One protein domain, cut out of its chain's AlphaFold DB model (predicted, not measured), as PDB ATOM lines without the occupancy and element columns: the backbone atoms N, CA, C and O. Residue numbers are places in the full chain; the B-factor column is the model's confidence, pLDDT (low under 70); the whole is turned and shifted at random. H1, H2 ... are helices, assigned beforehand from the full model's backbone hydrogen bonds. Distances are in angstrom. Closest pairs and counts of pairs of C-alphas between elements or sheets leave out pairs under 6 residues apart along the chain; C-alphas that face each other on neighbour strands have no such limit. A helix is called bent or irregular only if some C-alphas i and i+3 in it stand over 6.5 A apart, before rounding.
ATOM      1  N   ARG A  44     -21.433   0.321 -39.804       65.56
ATOM      2  CA  ARG A  44     -21.669  -0.707 -40.834       65.56
ATOM      3  C   ARG A  44     -22.868  -1.581 -40.469       65.56
ATOM      4  O   ARG A  44     -23.587  -2.037 -41.357       65.56
ATOM      5  N   SER A  45     -23.124  -1.739 -39.175       82.88
ATOM      6  CA  SER A  45     -24.266  -2.440 -38.593       82.88
ATOM      7  C   SER A  45     -25.089  -1.529 -37.669       82.88
ATOM      8  O   SER A  45     -24.671  -0.425 -37.311       82.88
ATOM      9  N   PHE A  46     -26.284  -1.981 -37.278       83.88
ATOM     10  CA  PHE A  46     -27.065  -1.285 -36.251       83.88
ATOM     11  C   PHE A  46     -26.404  -1.383 -34.865       83.88
ATOM     12  O   PHE A  46     -26.515  -0.458 -34.069       83.88
ATOM     13  N   GLU A  47     -25.648  -2.449 -34.594       86.25
ATOM     14  CA  GLU A  47     -24.858  -2.581 -33.365       86.25
ATOM     15  C   GLU A  47     -23.758  -1.518 -33.282       86.25
ATOM     16  O   GLU A  47     -23.600  -0.883 -32.240       86.25
ATOM     17  N   ASP A  48     -23.077  -1.232 -34.397       83.25
ATOM     18  CA  ASP A  48     -22.087  -0.149 -34.465       83.25
ATOM     19  C   ASP A  48     -22.734   1.216 -34.207       83.25
ATOM     20  O   ASP A  48     -22.159   2.071 -33.530       83.25
ATOM     21  N   LEU A  49     -23.946   1.423 -34.741       85.38
ATOM     22  CA  LEU A  49     -24.721   2.644 -34.526       85.38
ATOM     23  C   LEU A  49     -25.055   2.814 -33.039       85.38
ATOM     24  O   LEU A  49     -24.879   3.904 -32.497       85.38
ATOM     25  N   LEU A  50     -25.508   1.745 -32.380       86.31
ATOM     26  CA  LEU A  50     -25.807   1.749 -30.950       86.31
ATOM     27  C   LEU A  50     -24.548   1.987 -30.114       86.31
ATOM     28  O   LEU A  50     -24.595   2.792 -29.190       86.31
ATOM     29  N   ALA A  51     -23.422   1.354 -30.447       84.19
ATOM     30  CA  ALA A  51     -22.154   1.547 -29.745       84.19
ATOM     31  C   ALA A  51     -21.642   2.992 -29.864       84.19
ATOM     32  O   ALA A  51     -21.251   3.601 -28.865       84.19
ATOM     33  N   TRP A  52     -21.704   3.572 -31.067       85.31
ATOM     34  CA  TRP A  52     -21.376   4.981 -31.297       85.31
ATOM     35  C   TRP A  52     -22.310   5.918 -30.521       85.31
ATOM     36  O   TRP A  52     -21.861   6.842 -29.840       85.31
ATOM     37  N   ALA A  53     -23.614   5.677 -30.591       83.75
ATOM     38  CA  ALA A  53     -24.602   6.500 -29.909       83.75
ATOM     39  C   ALA A  53     -24.502   6.381 -28.386       83.75
ATOM     40  O   ALA A  53     -24.741   7.343 -27.665       83.75
ATOM     41  N   TRP A  54     -24.092   5.221 -27.883       83.31
ATOM     42  CA  TRP A  54     -23.876   4.989 -26.465       83.31
ATOM     43  C   TRP A  54     -22.666   5.740 -25.915       83.31
ATOM     44  O   TRP A  54     -22.755   6.317 -24.827       83.31
ATOM     45  N   SER A  55     -21.555   5.754 -26.656       80.94
ATOM     46  CA  SER A  55     -20.337   6.479 -26.269       80.94
ATOM     47  C   SER A  55     -20.487   7.995 -26.412       80.94
ATOM     48  O   SER A  55     -19.856   8.753 -25.683       80.94
ATOM     49  N   THR A  56     -21.364   8.444 -27.310       75.75
ATOM     50  CA  THR A  56     -21.631   9.866 -27.574       75.75
ATOM     51  C   THR A  56     -22.988  10.338 -27.055       75.75
ATOM     52  O   THR A  56     -23.462  11.395 -27.464       75.75
ATOM     53  N   TYR A  57     -23.605   9.590 -26.134       77.06
ATOM     54  CA  TYR A  57     -25.000   9.780 -25.724       77.06
ATOM     55  C   TYR A  57     -25.339  11.227 -25.358       77.06
ATOM     56  O   TYR A  57     -26.321  11.773 -25.865       77.06
ATOM     57  N   ASP A  58     -24.494  11.885 -24.562       71.31
ATOM     58  CA  ASP A  58     -24.699  13.276 -24.147       71.31
ATOM     59  C   ASP A  58     -24.704  14.249 -25.332       71.31
ATOM     60  O   ASP A  58     -25.497  15.190 -25.353       71.31
ATOM     61  N   ARG A  59     -23.915  13.948 -26.369       67.31
ATOM     62  CA  ARG A  59     -23.794  14.721 -27.612       67.31
ATOM     63  C   ARG A  59     -24.885  14.405 -28.640       67.31
ATOM     64  O   ARG A  59     -25.038  15.148 -29.602       67.31
ATOM     65  N   ALA A  84     -32.378  22.144 -50.067       56.34
ATOM     66  CA  ALA A  84     -32.568  20.718 -49.757       56.34
ATOM     67  C   ALA A  84     -31.533  20.146 -48.763       56.34
ATOM     68  O   ALA A  84     -31.792  19.167 -48.063       56.34
ATOM     69  N   TYR A  85     -30.366  20.787 -48.670       56.25
ATOM     70  CA  TYR A  85     -29.337  20.491 -47.684       56.25
ATOM     71  C   TYR A  85     -29.809  20.679 -46.229       56.25
ATOM     72  O   TYR A  85     -29.568  19.790 -45.413       56.25
ATOM     73  N   TYR A  86     -30.519  21.767 -45.908       57.56
ATOM     74  CA  TYR A  86     -31.015  22.030 -44.549       57.56
ATOM     75  C   TYR A  86     -32.059  20.996 -44.122       57.56
ATOM     76  O   TYR A  86     -31.942  20.414 -43.049       57.56
ATOM     77  N   LEU A  87     -32.984  20.644 -45.021       66.69
ATOM     78  CA  LEU A  87     -33.976  19.592 -44.768       66.69
ATOM     79  C   LEU A  87     -33.314  18.230 -44.501       66.69
ATOM     80  O   LEU A  87     -33.766  17.462 -43.655       66.69
ATOM     81  N   SER A  88     -32.208  17.927 -45.189       69.62
ATOM     82  CA  SER A  88     -31.446  16.696 -44.946       69.62
ATOM     83  C   SER A  88     -30.721  16.694 -43.593       69.62
ATOM     84  O   SER A  88     -30.466  15.621 -43.036       69.62
ATOM     85  N   ALA A  89     -30.365  17.869 -43.063       64.31
ATOM     86  CA  ALA A  89     -29.764  18.017 -41.741       64.31
ATOM     87  C   ALA A  89     -30.810  17.784 -40.643       64.31
ATOM     88  O   ALA A  89     -30.551  16.986 -39.743       64.31
ATOM     89  N   ASP A  90     -32.018  18.334 -40.805       69.31
ATOM     90  CA  ASP A  90     -33.144  18.112 -39.887       69.31
ATOM     91  C   ASP A  90     -33.484  16.623 -39.750       69.31
ATOM     92  O   ASP A  90     -33.743  16.127 -38.654       69.31
ATOM     93  N   ILE A  91     -33.424  15.869 -40.854       75.94
ATOM     94  CA  ILE A  91     -33.627  14.414 -40.824       75.94
ATOM     95  C   ILE A  91     -32.543  13.701 -40.009       75.94
ATOM     96  O   ILE A  91     -32.844  12.767 -39.263       75.94
ATOM     97  N   CYS A  92     -31.286  14.127 -40.122       75.81
ATOM     98  CA  CYS A  92     -30.206  13.554 -39.324       75.81
ATOM     99  C   CYS A  92     -30.384  13.878 -37.838       75.81
ATOM    100  O   CYS A  92     -30.243  12.987 -36.999       75.81
ATOM    101  N   ASP A  93     -30.735  15.119 -37.507       70.88
ATOM    102  CA  ASP A  93     -30.961  15.541 -36.126       70.88
ATOM    103  C   ASP A  93     -32.166  14.831 -35.503       70.88
ATOM    104  O   ASP A  93     -32.076  14.336 -34.377       70.88
ATOM    105  N   LEU A  94     -33.251  14.650 -36.262       75.94
ATOM    106  CA  LEU A  94     -34.383  13.826 -35.844       75.94
ATOM    107  C   LEU A  94     -33.955  12.374 -35.584       75.94
ATOM    108  O   LEU A  94     -34.406  11.758 -34.619       75.94
ATOM    109  N   GLY A  95     -33.055  11.833 -36.407       80.12
ATOM    110  CA  GLY A  95     -32.498  10.494 -36.222       80.12
ATOM    111  C   GLY A  95     -31.688  10.378 -34.931       80.12
ATOM    112  O   GLY A  95     -31.831   9.401 -34.198       80.12
ATOM    113  N   ARG A  96     -30.878  11.395 -34.609       77.69
ATOM    114  CA  ARG A  96     -30.092  11.449 -33.363       77.69
ATOM    115  C   ARG A  96     -30.991  11.575 -32.145       77.69
ATOM    116  O   ARG A  96     -30.763  10.890 -31.149       77.69
ATOM    117  N   LEU A  97     -32.031  12.401 -32.244       75.81
ATOM    118  CA  LEU A  97     -33.028  12.571 -31.197       75.81
ATOM    119  C   LEU A  97     -33.773  11.260 -30.929       75.81
ATOM    120  O   LEU A  97     -33.865  10.834 -29.780       75.81
ATOM    121  N   LEU A  98     -34.246  10.587 -31.981       79.88
ATOM    122  CA  LEU A  98     -34.916   9.295 -31.856       79.88
ATOM    123  C   LEU A  98     -33.990   8.251 -31.219       79.88
ATOM    124  O   LEU A  98     -34.394   7.548 -30.297       79.88
ATOM    125  N   LEU A  99     -32.730   8.193 -31.651       82.00
ATOM    126  CA  LEU A  99     -31.741   7.278 -31.088       82.00
ATOM    127  C   LEU A  99     -31.449   7.571 -29.608       82.00
ATOM    128  O   LEU A  99     -31.335   6.645 -28.809       82.00
ATOM    129  N   ARG A 100     -31.394   8.849 -29.219       80.25
ATOM    130  CA  ARG A 100     -31.248   9.255 -27.818       80.25
ATOM    131  C   ARG A 100     -32.430   8.786 -26.973       80.25
ATOM    132  O   ARG A 100     -32.210   8.171 -25.934       80.25
ATOM    133  N   LEU A 101     -33.658   9.029 -27.432       72.88
ATOM    134  CA  LEU A 101     -34.879   8.610 -26.732       72.88
ATOM    135  C   LEU A 101     -34.930   7.088 -26.539       72.88
ATOM    136  O   LEU A 101     -35.340   6.605 -25.488       72.88
ATOM    137  N   LEU A 102     -34.463   6.326 -27.527       76.81
ATOM    138  CA  LEU A 102     -34.399   4.865 -27.456       76.81
ATOM    139  C   LEU A 102     -33.356   4.346 -26.459       76.81
ATOM    140  O   LEU A 102     -33.560   3.302 -25.844       76.81
ATOM    141  N   LEU A 103     -32.236   5.053 -26.302       76.50
ATOM    142  CA  LEU A 103     -31.148   4.665 -25.402       76.50
ATOM    143  C   LEU A 103     -31.347   5.147 -23.961       76.50
ATOM    144  O   LEU A 103     -30.747   4.582 -23.043       76.50
ATOM    145  N   GLN A 104     -32.190   6.158 -23.756       76.50
ATOM    146  CA  GLN A 104     -32.417   6.798 -22.461       76.50
ATOM    147  C   GLN A 104     -32.755   5.815 -21.325       76.50
ATOM    148  O   GLN A 104     -32.082   5.884 -20.292       76.50
ATOM    149  N   PRO A 105     -33.691   4.853 -21.479       63.78
ATOM    150  CA  PRO A 105     -34.026   3.921 -20.398       63.78
ATOM    151  C   PRO A 105     -32.823   3.088 -19.942       63.78
ATOM    152  O   PRO A 105     -32.602   2.874 -18.751       63.78
ATOM    153  N   TYR A 106     -31.992   2.665 -20.892       69.88
ATOM    154  CA  TYR A 106     -30.807   1.860 -20.615       69.88
ATOM    155  C   TYR A 106     -29.698   2.682 -19.965       69.88
ATOM    156  O   TYR A 106     -28.993   2.178 -19.094       69.88
ATOM    157  N   LYS A 107     -29.543   3.954 -20.356       72.25
ATOM    158  CA  LYS A 107     -28.604   4.863 -19.692       72.25
ATOM    159  C   LYS A 107     -28.999   5.096 -18.239       72.25
ATOM    160  O   LYS A 107     -28.135   5.011 -17.374       72.25
ATOM    161  N   HIS A 108     -30.286   5.294 -17.957       68.88
ATOM    162  CA  HIS A 108     -30.771   5.406 -16.581       68.88
ATOM    163  C   HIS A 108     -30.516   4.132 -15.770       68.88
ATOM    164  O   HIS A 108     -30.038   4.223 -14.641       68.88
ATOM    165  N   LEU A 109     -30.750   2.952 -16.352       63.78
ATOM    166  CA  LEU A 109     -30.449   1.682 -15.691       63.78
ATOM    167  C   LEU A 109     -28.952   1.546 -15.365       63.78
ATOM    168  O   LEU A 109     -28.598   1.188 -14.245       63.78
ATOM    169  N   ALA A 110     -28.074   1.885 -16.310       68.56
ATOM    170  CA  ALA A 110     -26.630   1.858 -16.092       68.56
ATOM    171  C   ALA A 110     -26.193   2.842 -14.990       68.56
ATOM    172  O   ALA A 110     -25.344   2.506 -14.166       68.56
ATOM    173  N   MET A 111     -26.801   4.032 -14.928       68.62
ATOM    174  CA  MET A 111     -26.558   5.009 -13.857       68.62
ATOM    175  C   MET A 111     -27.033   4.513 -12.489       68.62
ATOM    176  O   MET A 111     -26.356   4.751 -11.494       68.62
ATOM    177  N   ALA A 112     -28.162   3.807 -12.434       64.81
ATOM    178  CA  ALA A 112     -28.671   3.216 -11.198       64.81
ATOM    179  C   ALA A 112     -27.783   2.064 -10.695       64.81
ATOM    180  O   ALA A 112     -27.609   1.903  -9.491       64.81
ATOM    181  N   GLN A 113     -27.193   1.284 -11.605       65.88
ATOM    182  CA  GLN A 113     -26.246   0.214 -11.266       65.88
ATOM    183  C   GLN A 113     -24.873   0.752 -10.831       65.88
ATOM    184  O   GLN A 113     -24.152   0.081 -10.091       65.88
ATOM    185  N   HIS A 114     -24.515   1.961 -11.267       70.75
ATOM    186  CA  HIS A 114     -23.227   2.597 -10.991       70.75
ATOM    187  C   HIS A 114     -23.388   4.050 -10.505       70.75
ATOM    188  O   HIS A 114     -22.936   4.988 -11.175       70.75
ATOM    189  N   PRO A 115     -24.024   4.269  -9.337       65.12
ATOM    190  CA  PRO A 115     -24.283   5.610  -8.827       65.12
ATOM    191  C   PRO A 115     -22.967   6.355  -8.567       65.12
ATOM    192  O   PRO A 115     -22.055   5.834  -7.930       65.12
ATOM    193  N   GLY A 116     -22.855   7.579  -9.088       65.12
ATOM    194  CA  GLY A 116     -21.679   8.437  -8.895       65.12
ATOM    195  C   GLY A 116     -20.427   8.047  -9.691       65.12
ATOM    196  O   GLY A 116     -19.412   8.725  -9.562       65.12
ATOM    197  N   ASN A 117     -20.475   7.008 -10.538       73.00
ATOM    198  CA  ASN A 117     -19.339   6.594 -11.366       73.00
ATOM    199  C   ASN A 117     -19.638   6.762 -12.871       73.00
ATOM    200  O   ASN A 117     -20.030   5.804 -13.544       73.00
ATOM    201  N   PRO A 118     -19.433   7.967 -13.436       66.31
ATOM    202  CA  PRO A 118     -19.724   8.239 -14.845       66.31
ATOM    203  C   PRO A 118     -18.864   7.403 -15.805       66.31
ATOM    204  O   PRO A 118     -19.325   7.056 -16.892       66.31
ATOM    205  N   ALA A 119     -17.649   7.016 -15.398       66.94
ATOM    206  CA  ALA A 119     -16.788   6.147 -16.194       66.94
ATOM    207  C   ALA A 119     -17.374   4.730 -16.312       66.94
ATOM    208  O   ALA A 119     -17.408   4.173 -17.405       66.94
ATOM    209  N   ALA A 120     -17.919   4.173 -15.226       69.00
ATOM    210  CA  ALA A 120     -18.597   2.876 -15.260       69.00
ATOM    211  C   ALA A 120     -19.877   2.908 -16.118       69.00
ATOM    212  O   ALA A 120     -20.131   1.977 -16.877       69.00
ATOM    213  N   VAL A 121     -20.638   4.007 -16.083       66.06
ATOM    214  CA  VAL A 121     -21.823   4.206 -16.942       66.06
ATOM    215  C   VAL A 121     -21.448   4.310 -18.426       66.06
ATOM    216  O   VAL A 121     -22.165   3.802 -19.292       66.06
ATOM    217  N   ALA A 122     -20.324   4.957 -18.740       62.16
ATOM    218  CA  ALA A 122     -19.804   5.040 -20.103       62.16
ATOM    219  C   ALA A 122     -19.286   3.683 -20.615       62.16
ATOM    220  O   ALA A 122     -19.454   3.375 -21.795       62.16
ATOM    221  N   MET A 123     -18.706   2.871 -19.724       67.88
ATOM    222  CA  MET A 123     -18.171   1.533 -20.012       67.88
ATOM    223  C   MET A 123     -19.232   0.421 -20.002       67.88
ATOM    224  O   MET A 123     -18.959  -0.689 -20.464       67.88
ATOM    225  N   ALA A 124     -20.440   0.695 -19.499       75.81
ATOM    226  CA  ALA A 124     -21.568  -0.225 -19.587       75.81
ATOM    227  C   ALA A 124     -21.868  -0.565 -21.053       75.81
ATOM    228  O   ALA A 124     -21.717   0.273 -21.944       75.81
ATOM    229  N   ARG A 125     -22.304  -1.800 -21.320       75.94
ATOM    230  CA  ARG A 125     -22.631  -2.217 -22.688       75.94
ATOM    231  C   ARG A 125     -23.924  -1.539 -23.164       75.94
ATOM    232  O   ARG A 125     -24.864  -1.435 -22.375       75.94
ATOM    233  N   PRO A 126     -23.999  -1.117 -24.441       81.25
ATOM    234  CA  PRO A 126     -25.260  -0.682 -25.027       81.25
ATOM    235  C   PRO A 126     -26.278  -1.833 -25.047       81.25
ATOM    236  O   PRO A 126     -25.891  -3.006 -24.984       81.25
ATOM    237  N   PRO A 127     -27.579  -1.522 -25.167       77.12
ATOM    238  CA  PRO A 127     -28.599  -2.548 -25.334       77.12
ATOM    239  C   PRO A 127     -28.357  -3.395 -26.591       77.12
ATOM    240  O   PRO A 127     -27.891  -2.864 -27.603       77.12
ATOM    241  N   PRO A 128     -28.705  -4.694 -26.570       77.75
ATOM    242  CA  PRO A 128     -28.584  -5.541 -27.748       77.75
ATOM    243  C   PRO A 128     -29.536  -5.085 -28.863       77.75
ATOM    244  O   PRO A 128     -30.686  -4.714 -28.616       77.75
ATOM    245  N   ALA A 129     -29.067  -5.161 -30.113       79.81
ATOM    246  CA  ALA A 129     -29.819  -4.738 -31.297       79.81
ATOM    247  C   ALA A 129     -31.161  -5.471 -31.469       79.81
ATOM    248  O   ALA A 129     -32.115  -4.898 -31.993       79.81
ATOM    249  N   SER A 130     -31.265  -6.712 -30.982       76.00
ATOM    250  CA  SER A 130     -32.481  -7.534 -31.031       76.00
ATOM    251  C   SER A 130     -33.685  -6.932 -30.293       76.00
ATOM    252  O   SER A 130     -34.815  -7.349 -30.535       76.00
ATOM    253  N   LEU A 131     -33.477  -5.937 -29.424       65.44
ATOM    254  CA  LEU A 131     -34.550  -5.224 -28.716       65.44
ATOM    255  C   LEU A 131     -35.255  -4.161 -29.573       65.44
ATOM    256  O   LEU A 131     -36.228  -3.549 -29.117       65.44
ATOM    257  N   PHE A 132     -34.774  -3.929 -30.794       74.62
ATOM    258  CA  PHE A 132     -35.311  -2.948 -31.730       74.62
ATOM    259  C   PHE A 132     -35.835  -3.653 -32.977       74.62
ATOM    260  O   PHE A 132     -35.181  -4.545 -33.517       74.62
ATOM    261  N   THR A 133     -37.007  -3.241 -33.466       75.31
ATOM    262  CA  THR A 133     -37.609  -3.872 -34.645       75.31
ATOM    263  C   THR A 133     -36.743  -3.651 -35.890       75.31
ATOM    264  O   THR A 133     -36.170  -2.569 -36.045       75.31
ATOM    265  N   PRO A 134     -36.674  -4.611 -36.829       79.38
ATOM    266  CA  PRO A 134     -35.897  -4.447 -38.062       79.38
ATOM    267  C   PRO A 134     -36.260  -3.178 -38.856       79.38
ATOM    268  O   PRO A 134     -35.385  -2.520 -39.425       79.38
ATOM    269  N   SER A 135     -37.540  -2.790 -38.836       80.69
ATOM    270  CA  SER A 135     -38.049  -1.567 -39.462       80.69
ATOM    271  C   SER A 135     -37.485  -0.290 -38.820       80.69
ATOM    272  O   SER A 135     -37.082   0.629 -39.535       80.69
ATOM    273  N   LEU A 136     -37.370  -0.244 -37.487       82.19
ATOM    274  CA  LEU A 136     -36.743   0.862 -36.756       82.19
ATOM    275  C   LEU A 136     -35.238   0.934 -37.021       82.19
ATOM    276  O   LEU A 136     -34.699   2.014 -37.267       82.19
ATOM    277  N   GLN A 137     -34.565  -0.220 -36.994       85.44
ATOM    278  CA  GLN A 137     -33.131  -0.301 -37.271       85.44
ATOM    279  C   GLN A 137     -32.808   0.251 -38.662       85.44
ATOM    280  O   GLN A 137     -31.879   1.044 -38.826       85.44
ATOM    281  N   SER A 138     -33.608  -0.131 -39.658       85.75
ATOM    282  CA  SER A 138     -33.463   0.330 -41.042       85.75
ATOM    283  C   SER A 138     -33.713   1.834 -41.168       85.75
ATOM    284  O   SER A 138     -32.927   2.533 -41.809       85.75
ATOM    285  N   LEU A 139     -34.750   2.351 -40.499       87.31
ATOM    286  CA  LEU A 139     -35.077   3.776 -40.497       87.31
ATOM    287  C   LEU A 139     -33.945   4.628 -39.906       87.31
ATOM    288  O   LEU A 139     -33.486   5.575 -40.540       87.31
ATOM    289  N   LEU A 140     -33.461   4.275 -38.713       87.75
ATOM    290  CA  LEU A 140     -32.397   5.016 -38.030       87.75
ATOM    291  C   LEU A 140     -31.094   5.015 -38.827       87.75
ATOM    292  O   LEU A 140     -30.433   6.048 -38.929       87.75
ATOM    293  N   ARG A 141     -30.747   3.878 -39.440       86.88
ATOM    294  CA  ARG A 141     -29.580   3.789 -40.327       86.88
ATOM    295  C   ARG A 141     -29.718   4.704 -41.539       86.88
ATOM    296  O   ARG A 141     -28.731   5.328 -41.905       86.88
ATOM    297  N   ALA A 142     -30.914   4.815 -42.122       84.19
ATOM    298  CA  ALA A 142     -31.174   5.699 -43.257       84.19
ATOM    299  C   ALA A 142     -31.111   7.190 -42.871       84.19
ATOM    300  O   ALA A 142     -30.542   8.001 -43.600       84.19
ATOM    301  N   MET A 143     -31.644   7.558 -41.702       82.00
ATOM    302  CA  MET A 143     -31.624   8.940 -41.199       82.00
ATOM    303  C   MET A 143     -30.212   9.421 -40.852       82.00
ATOM    304  O   MET A 143     -29.867  10.578 -41.088       82.00
ATOM    305  N   LEU A 144     -29.382   8.524 -40.314       82.25
ATOM    306  CA  LEU A 144     -28.046   8.832 -39.799       82.25
ATOM    307  C   LEU A 144     -26.929   8.591 -40.825       82.25
ATOM    308  O   LEU A 144     -25.749   8.525 -40.468       82.25
ATOM    309  N   LEU A 145     -27.273   8.502 -42.114       74.81
ATOM    310  CA  LEU A 145     -26.286   8.421 -43.186       74.81
ATOM    311  C   LEU A 145     -25.407   9.674 -43.229       74.81
ATOM    312  O   LEU A 145     -25.864  10.813 -43.091       74.81
ATOM    313  N   ARG A 146     -24.114   9.468 -43.487       63.59
ATOM    314  CA  ARG A 146     -23.133  10.555 -43.610       63.59
ATOM    315  C   ARG A 146     -23.367  11.412 -44.861       63.59
ATOM    316  O   ARG A 146     -23.041  12.593 -44.848       63.59
ATOM    317  N   GLN A 147     -23.940  10.835 -45.918       70.31
ATOM    318  CA  GLN A 147     -24.253  11.534 -47.165       70.31
ATOM    319  C   GLN A 147     -25.696  12.052 -47.144       70.31
ATOM    320  O   GLN A 147     -26.637  11.266 -47.217       70.31
ATOM    321  N   GLY A 148     -25.875  13.377 -47.090       63.31
ATOM    322  CA  GLY A 148     -27.200  14.011 -47.004       63.31
ATOM    323  C   GLY A 148     -28.145  13.664 -48.161       63.31
ATOM    324  O   GLY A 148     -29.336  13.499 -47.939       63.31
ATOM    325  N   ARG A 149     -27.615  13.453 -49.377       68.81
ATOM    326  CA  ARG A 149     -28.407  13.080 -50.571       68.81
ATOM    327  C   ARG A 149     -29.015  11.675 -50.515       68.81
ATOM    328  O   ARG A 149     -29.907  11.384 -51.295       68.81
ATOM    329  N   GLN A 150     -28.506  10.807 -49.641       73.19
ATOM    330  CA  GLN A 150     -29.009   9.442 -49.466       73.19
ATOM    331  C   GLN A 150     -29.982   9.329 -48.287       73.19
ATOM    332  O   GLN A 150     -30.538   8.258 -48.053       73.19
ATOM    333  N   ARG A 151     -30.166  10.414 -47.520       80.69
ATOM    334  CA  ARG A 151     -31.119  10.441 -46.411       80.69
ATOM    335  C   ARG A 151     -32.544  10.503 -46.965       80.69
ATOM    336  O   ARG A 151     -32.767  11.177 -47.970       80.69
ATOM    337  N   PRO A 152     -33.508   9.851 -46.296       81.69
ATOM    338  CA  PRO A 152     -34.906   9.964 -46.670       81.69
ATOM    339  C   PRO A 152     -35.384  11.405 -46.488       81.69
ATOM    340  O   PRO A 152     -34.980  12.099 -45.559       81.69
ATOM    341  N   THR A 153     -36.290  11.843 -47.347       78.81
ATOM    342  CA  THR A 153     -37.056  13.078 -47.156       78.81
ATOM    343  C   THR A 153     -38.073  12.918 -46.021       78.81
ATOM    344  O   THR A 153     -38.462  11.804 -45.665       78.81
ATOM    345  N   ALA A 154     -38.596  14.026 -45.486       71.50
ATOM    346  CA  ALA A 154     -39.665  13.980 -44.481       71.50
ATOM    347  C   ALA A 154     -40.900  13.185 -44.962       71.50
ATOM    348  O   ALA A 154     -41.479  12.400 -44.211       71.50
ATOM    349  N   ALA A 155     -41.264  13.320 -46.241       71.62
ATOM    350  CA  ALA A 155     -42.366  12.568 -46.838       71.62
ATOM    351  C   ALA A 155     -42.066  11.063 -46.954       71.62
ATOM    352  O   ALA A 155     -42.980  10.245 -46.886       71.62
ATOM    353  N   GLU A 156     -40.811  10.670 -47.164       77.88
ATOM    354  CA  GLU A 156     -40.397   9.260 -47.169       77.88
ATOM    355  C   GLU A 156     -40.330   8.687 -45.755       77.88
ATOM    356  O   GLU A 156     -40.760   7.555 -45.545       77.88
ATOM    357  N   LEU A 157     -39.900   9.481 -44.769       78.12
ATOM    358  CA  LEU A 157     -39.938   9.094 -43.359       78.12
ATOM    359  C   LEU A 157     -41.353   8.763 -42.904       78.12
ATOM    360  O   LEU A 157     -41.567   7.688 -42.352       78.12
ATOM    361  N   LEU A 158     -42.325   9.634 -43.189       71.56
ATOM    362  CA  LEU A 158     -43.734   9.408 -42.848       71.56
ATOM    363  C   LEU A 158     -44.337   8.200 -43.581       71.56
ATOM    364  O   LEU A 158     -45.303   7.602 -43.111       71.56
ATOM    365  N   ARG A 159     -43.762   7.819 -44.727       74.44
ATOM    366  CA  ARG A 159     -44.159   6.632 -45.492       74.44
ATOM    367  C   ARG A 159     -43.384   5.368 -45.118       74.44
ATOM    368  O   ARG A 159     -43.713   4.305 -45.642       74.44
ATOM    369  N   SER A 160     -42.384   5.466 -44.243       77.06
ATOM    370  CA  SER A 160     -41.590   4.313 -43.822       77.06
ATOM    371  C   SER A 160     -42.459   3.278 -43.113       77.06
ATOM    372  O   SER A 160     -43.432   3.622 -42.443       77.06
ATOM    373  N   GLU A 161     -42.097   2.002 -43.241       77.38
ATOM    374  CA  GLU A 161     -42.794   0.898 -42.570       77.38
ATOM    375  C   GLU A 161     -42.888   1.142 -41.062       77.38
ATOM    376  O   GLU A 161     -43.962   1.019 -40.481       77.38
ATOM    377  N   TRP A 162     -41.789   1.598 -40.450       75.69
ATOM    378  CA  TRP A 162     -41.791   1.948 -39.038       75.69
ATOM    379  C   TRP A 162     -42.730   3.110 -38.737       75.69
ATOM    380  O   TRP A 162     -43.416   3.036 -37.735       75.69
ATOM    381  N   ALA A 163     -42.809   4.150 -39.577       69.12
ATOM    382  CA  ALA A 163     -43.722   5.276 -39.366       69.12
ATOM    383  C   ALA A 163     -45.200   4.946 -39.632       69.12
ATOM    384  O   ALA A 163     -46.064   5.573 -39.022       69.12
ATOM    385  N   ARG A 164     -45.482   3.964 -40.492       66.38
ATOM    386  CA  ARG A 164     -46.834   3.488 -40.823       66.38
ATOM    387  C   ARG A 164     -47.353   2.407 -39.885       66.38
ATOM    388  O   ARG A 164     -48.543   2.110 -39.931       66.38
ATOM    389  N   GLN A 165     -46.477   1.809 -39.078       57.06
ATOM    390  CA  GLN A 165     -46.845   0.760 -38.140       57.06
ATOM    391  C   GLN A 165     -46.644   1.187 -36.682       57.06
ATOM    392  O   GLN A 165     -45.635   1.804 -36.337       57.06
ATOM    393  N   PRO A 166     -47.573   0.834 -35.789       50.69
ATOM    394  CA  PRO A 166     -48.902   0.321 -36.107       50.69
ATOM    395  C   PRO A 166     -49.767   1.422 -36.766       50.69
ATOM    396  O   PRO A 166     -49.298   2.551 -36.926       50.69
ATOM    397  N   GLU A 167     -50.985   1.079 -37.198       44.62
ATOM    398  CA  GLU A 167     -51.920   2.021 -37.832       44.62
ATOM    399  C   GLU A 167     -52.061   3.332 -37.036       44.62
ATOM    400  O   GLU A 167     -51.853   3.332 -35.812       44.62
ATOM    401  N   PRO A 168     -52.445   4.449 -37.691       37.66
ATOM    402  CA  PRO A 168     -52.851   5.655 -36.980       37.66
ATOM    403  C   PRO A 168     -53.778   5.270 -35.818       37.66
ATOM    404  O   PRO A 168     -54.675   4.455 -36.002       37.66
ATOM    405  N   HIS A 169     -53.536   5.821 -34.625       37.78
ATOM    406  CA  HIS A 169     -54.260   5.529 -33.370       37.78
ATOM    407  C   HIS A 169     -53.825   4.289 -32.573       37.78
ATOM    408  O   HIS A 169     -54.304   4.110 -31.454       37.78
ATOM    409  N   THR A 170     -52.874   3.486 -33.053       36.94
ATOM    410  CA  THR A 170     -52.343   2.369 -32.257       36.94
ATOM    411  C   THR A 170     -51.054   2.776 -31.513       36.94
ATOM    412  O   THR A 170     -50.139   3.336 -32.122       36.94
ATOM    413  N   PRO A 171     -50.922   2.514 -30.198       43.03
ATOM    414  CA  PRO A 171     -49.712   2.852 -29.450       43.03
ATOM    415  C   PRO A 171     -48.465   2.097 -29.900       43.03
ATOM    416  O   PRO A 171     -48.435   0.868 -29.922       43.03
ATOM    417  N   ARG A 172     -47.392   2.844 -30.205       50.50
ATOM    418  CA  ARG A 172     -46.060   2.275 -30.438       50.50
ATOM    419  C   ARG A 172     -45.397   1.894 -29.129       50.50
ATOM    420  O   ARG A 172     -45.162   2.757 -28.297       50.50
ATOM    421  N   ARG A 173     -44.937   0.650 -29.031       43.66
ATOM    422  CA  ARG A 173     -43.825   0.285 -28.146       43.66
ATOM    423  C   ARG A 173     -42.523   0.596 -28.888       43.66
ATOM    424  O   ARG A 173     -42.169  -0.124 -29.816       43.66
ATOM    425  N   LEU A 174     -41.846   1.698 -28.548       43.59
ATOM    426  CA  LEU A 174     -40.633   2.160 -29.256       43.59
ATOM    427  C   LEU A 174     -39.456   1.158 -29.159       43.59
ATOM    428  O   LEU A 174     -38.561   1.177 -29.999       43.59
ATOM    429  N   CYS A 175     -39.492   0.243 -28.185       39.00
ATOM    430  CA  CYS A 175     -38.655  -0.956 -28.095       39.00
ATOM    431  C   CYS A 175     -39.459  -2.112 -27.466       39.00
ATOM    432  O   CYS A 175     -40.430  -1.876 -26.741       39.00
ATOM    433  N   CYS A 176     -39.003  -3.359 -27.639       35.72
ATOM    434  CA  CYS A 176     -39.504  -4.529 -26.887       35.72
ATOM    435  C   CYS A 176     -39.362  -4.330 -25.364       35.72
ATOM    436  O   CYS A 176     -40.069  -4.930 -24.560       35.72
ATOM    437  N   CYS A 177     -38.452  -3.435 -24.988       36.16
ATOM    438  CA  CYS A 177     -38.199  -2.967 -23.643       36.16
ATOM    439  C   CYS A 177     -39.193  -1.905 -23.147       36.16
ATOM    440  O   CYS A 177     -38.960  -1.342 -22.096       36.16
ATOM    441  N   TRP A 178     -40.308  -1.617 -23.831       35.72
ATOM    442  CA  TRP A 178     -41.429  -0.889 -23.211       35.72
ATOM    443  C   TRP A 178     -42.168  -1.742 -22.161       35.72
ATOM    444  O   TRP A 178     -42.984  -1.227 -21.407       35.72
ATOM    445  N   GLY A 179     -41.773  -3.008 -21.976       32.09
ATOM    446  CA  GLY A 179     -41.917  -3.666 -20.669       32.09
ATOM    447  C   GLY A 179     -41.147  -2.966 -19.527       32.09
ATOM    448  O   GLY A 179     -41.352  -3.290 -18.368       32.09
TER     449      GLY A 179
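Overview. This is residues 44 to 59 and 84 to 179 of the 317 residues of the protein "Hypothetical protein" of Coccolithus braarudii (UniProt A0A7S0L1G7). A long bent helix, H2, runs as a spine along the longest direction; H4 crosses its first arm, H3 packs on its second arm, and H1 sits near the spine between H3 and H4. H5 and H6 lie beside H4, and beyond them residues 166 to 171 stick out before short H7. The printed part has 112 residues with seven named helices, H1 to H7 in chain order, and no named strand: all helix. It is compact, with a radius of gyration of the C-alphas of 15.0 A and spans of 43 by 32 by 21 A.

Arrangement. Look first at H2, residues 84 to 113, assigned as one helix by its hydrogen bonds but bent: C-alphas 102 and 105 are 7.1 A apart, and arms H2a, 84 to 102, and H2b, 105 to 113, stand at a steep tilt of 42 degrees. Residues 91 to 99 of H2a touch H4, residues 134 to 143, opposite ways at a steep tilt of 42 degrees; the closest C-alphas, of Cys 92 and Met 143, are 5.2 A apart. H2b touches H3, residues 118 to 123, closest at the C-alphas of Ala 110 and Val 121, 5.4 A. H1, residues 46 to 55, and H4 only just touch, with 3 pairs of C-alphas within 8 A, closest Phe 46 and Gln 137, 6.2 A. H6, residues 161 to 164, touches H4 at the C-alphas of Trp 162 and Ser 135, 5.2 A. H5, residues 154 to 159, is close to H2a but not clearly touching, C-alphas Ala 154 and Ile 91 being 7.1 A apart. H7, residues 176 to 179, touches no helix. Each O i to N i+4 pair is within hydrogen-bond range in H1, H2a, H2b, H3, H4 and H5; H6 and H7 are too short for one.

Along the chain. Find C-alpha 84 at (-32.568, 20.718, -49.757); from there H2a runs 27.4 A to C-alpha 102, and H2b runs 12.6 A. H1 measures 14.3 A and H4 14.4 A. H7 is only just irregular, with C-alphas 176 and 179 6.7 A apart; its last C-alpha, C-alpha 179, is at (-41.917, -3.666, -20.669).

Size, cuts and confidence. The C-alphas farthest apart, of Ala 84 and Pro 115, are 44.4 A apart. Residues 60 to 83 are not printed, and C-alphas 59 and 84 are 24.6 A apart across the cut. The link from H6 to H7 is long, 11 residues. Mean pLDDT of the printed part is 70.1; look for values under 70 at residues 163 to 179, among others.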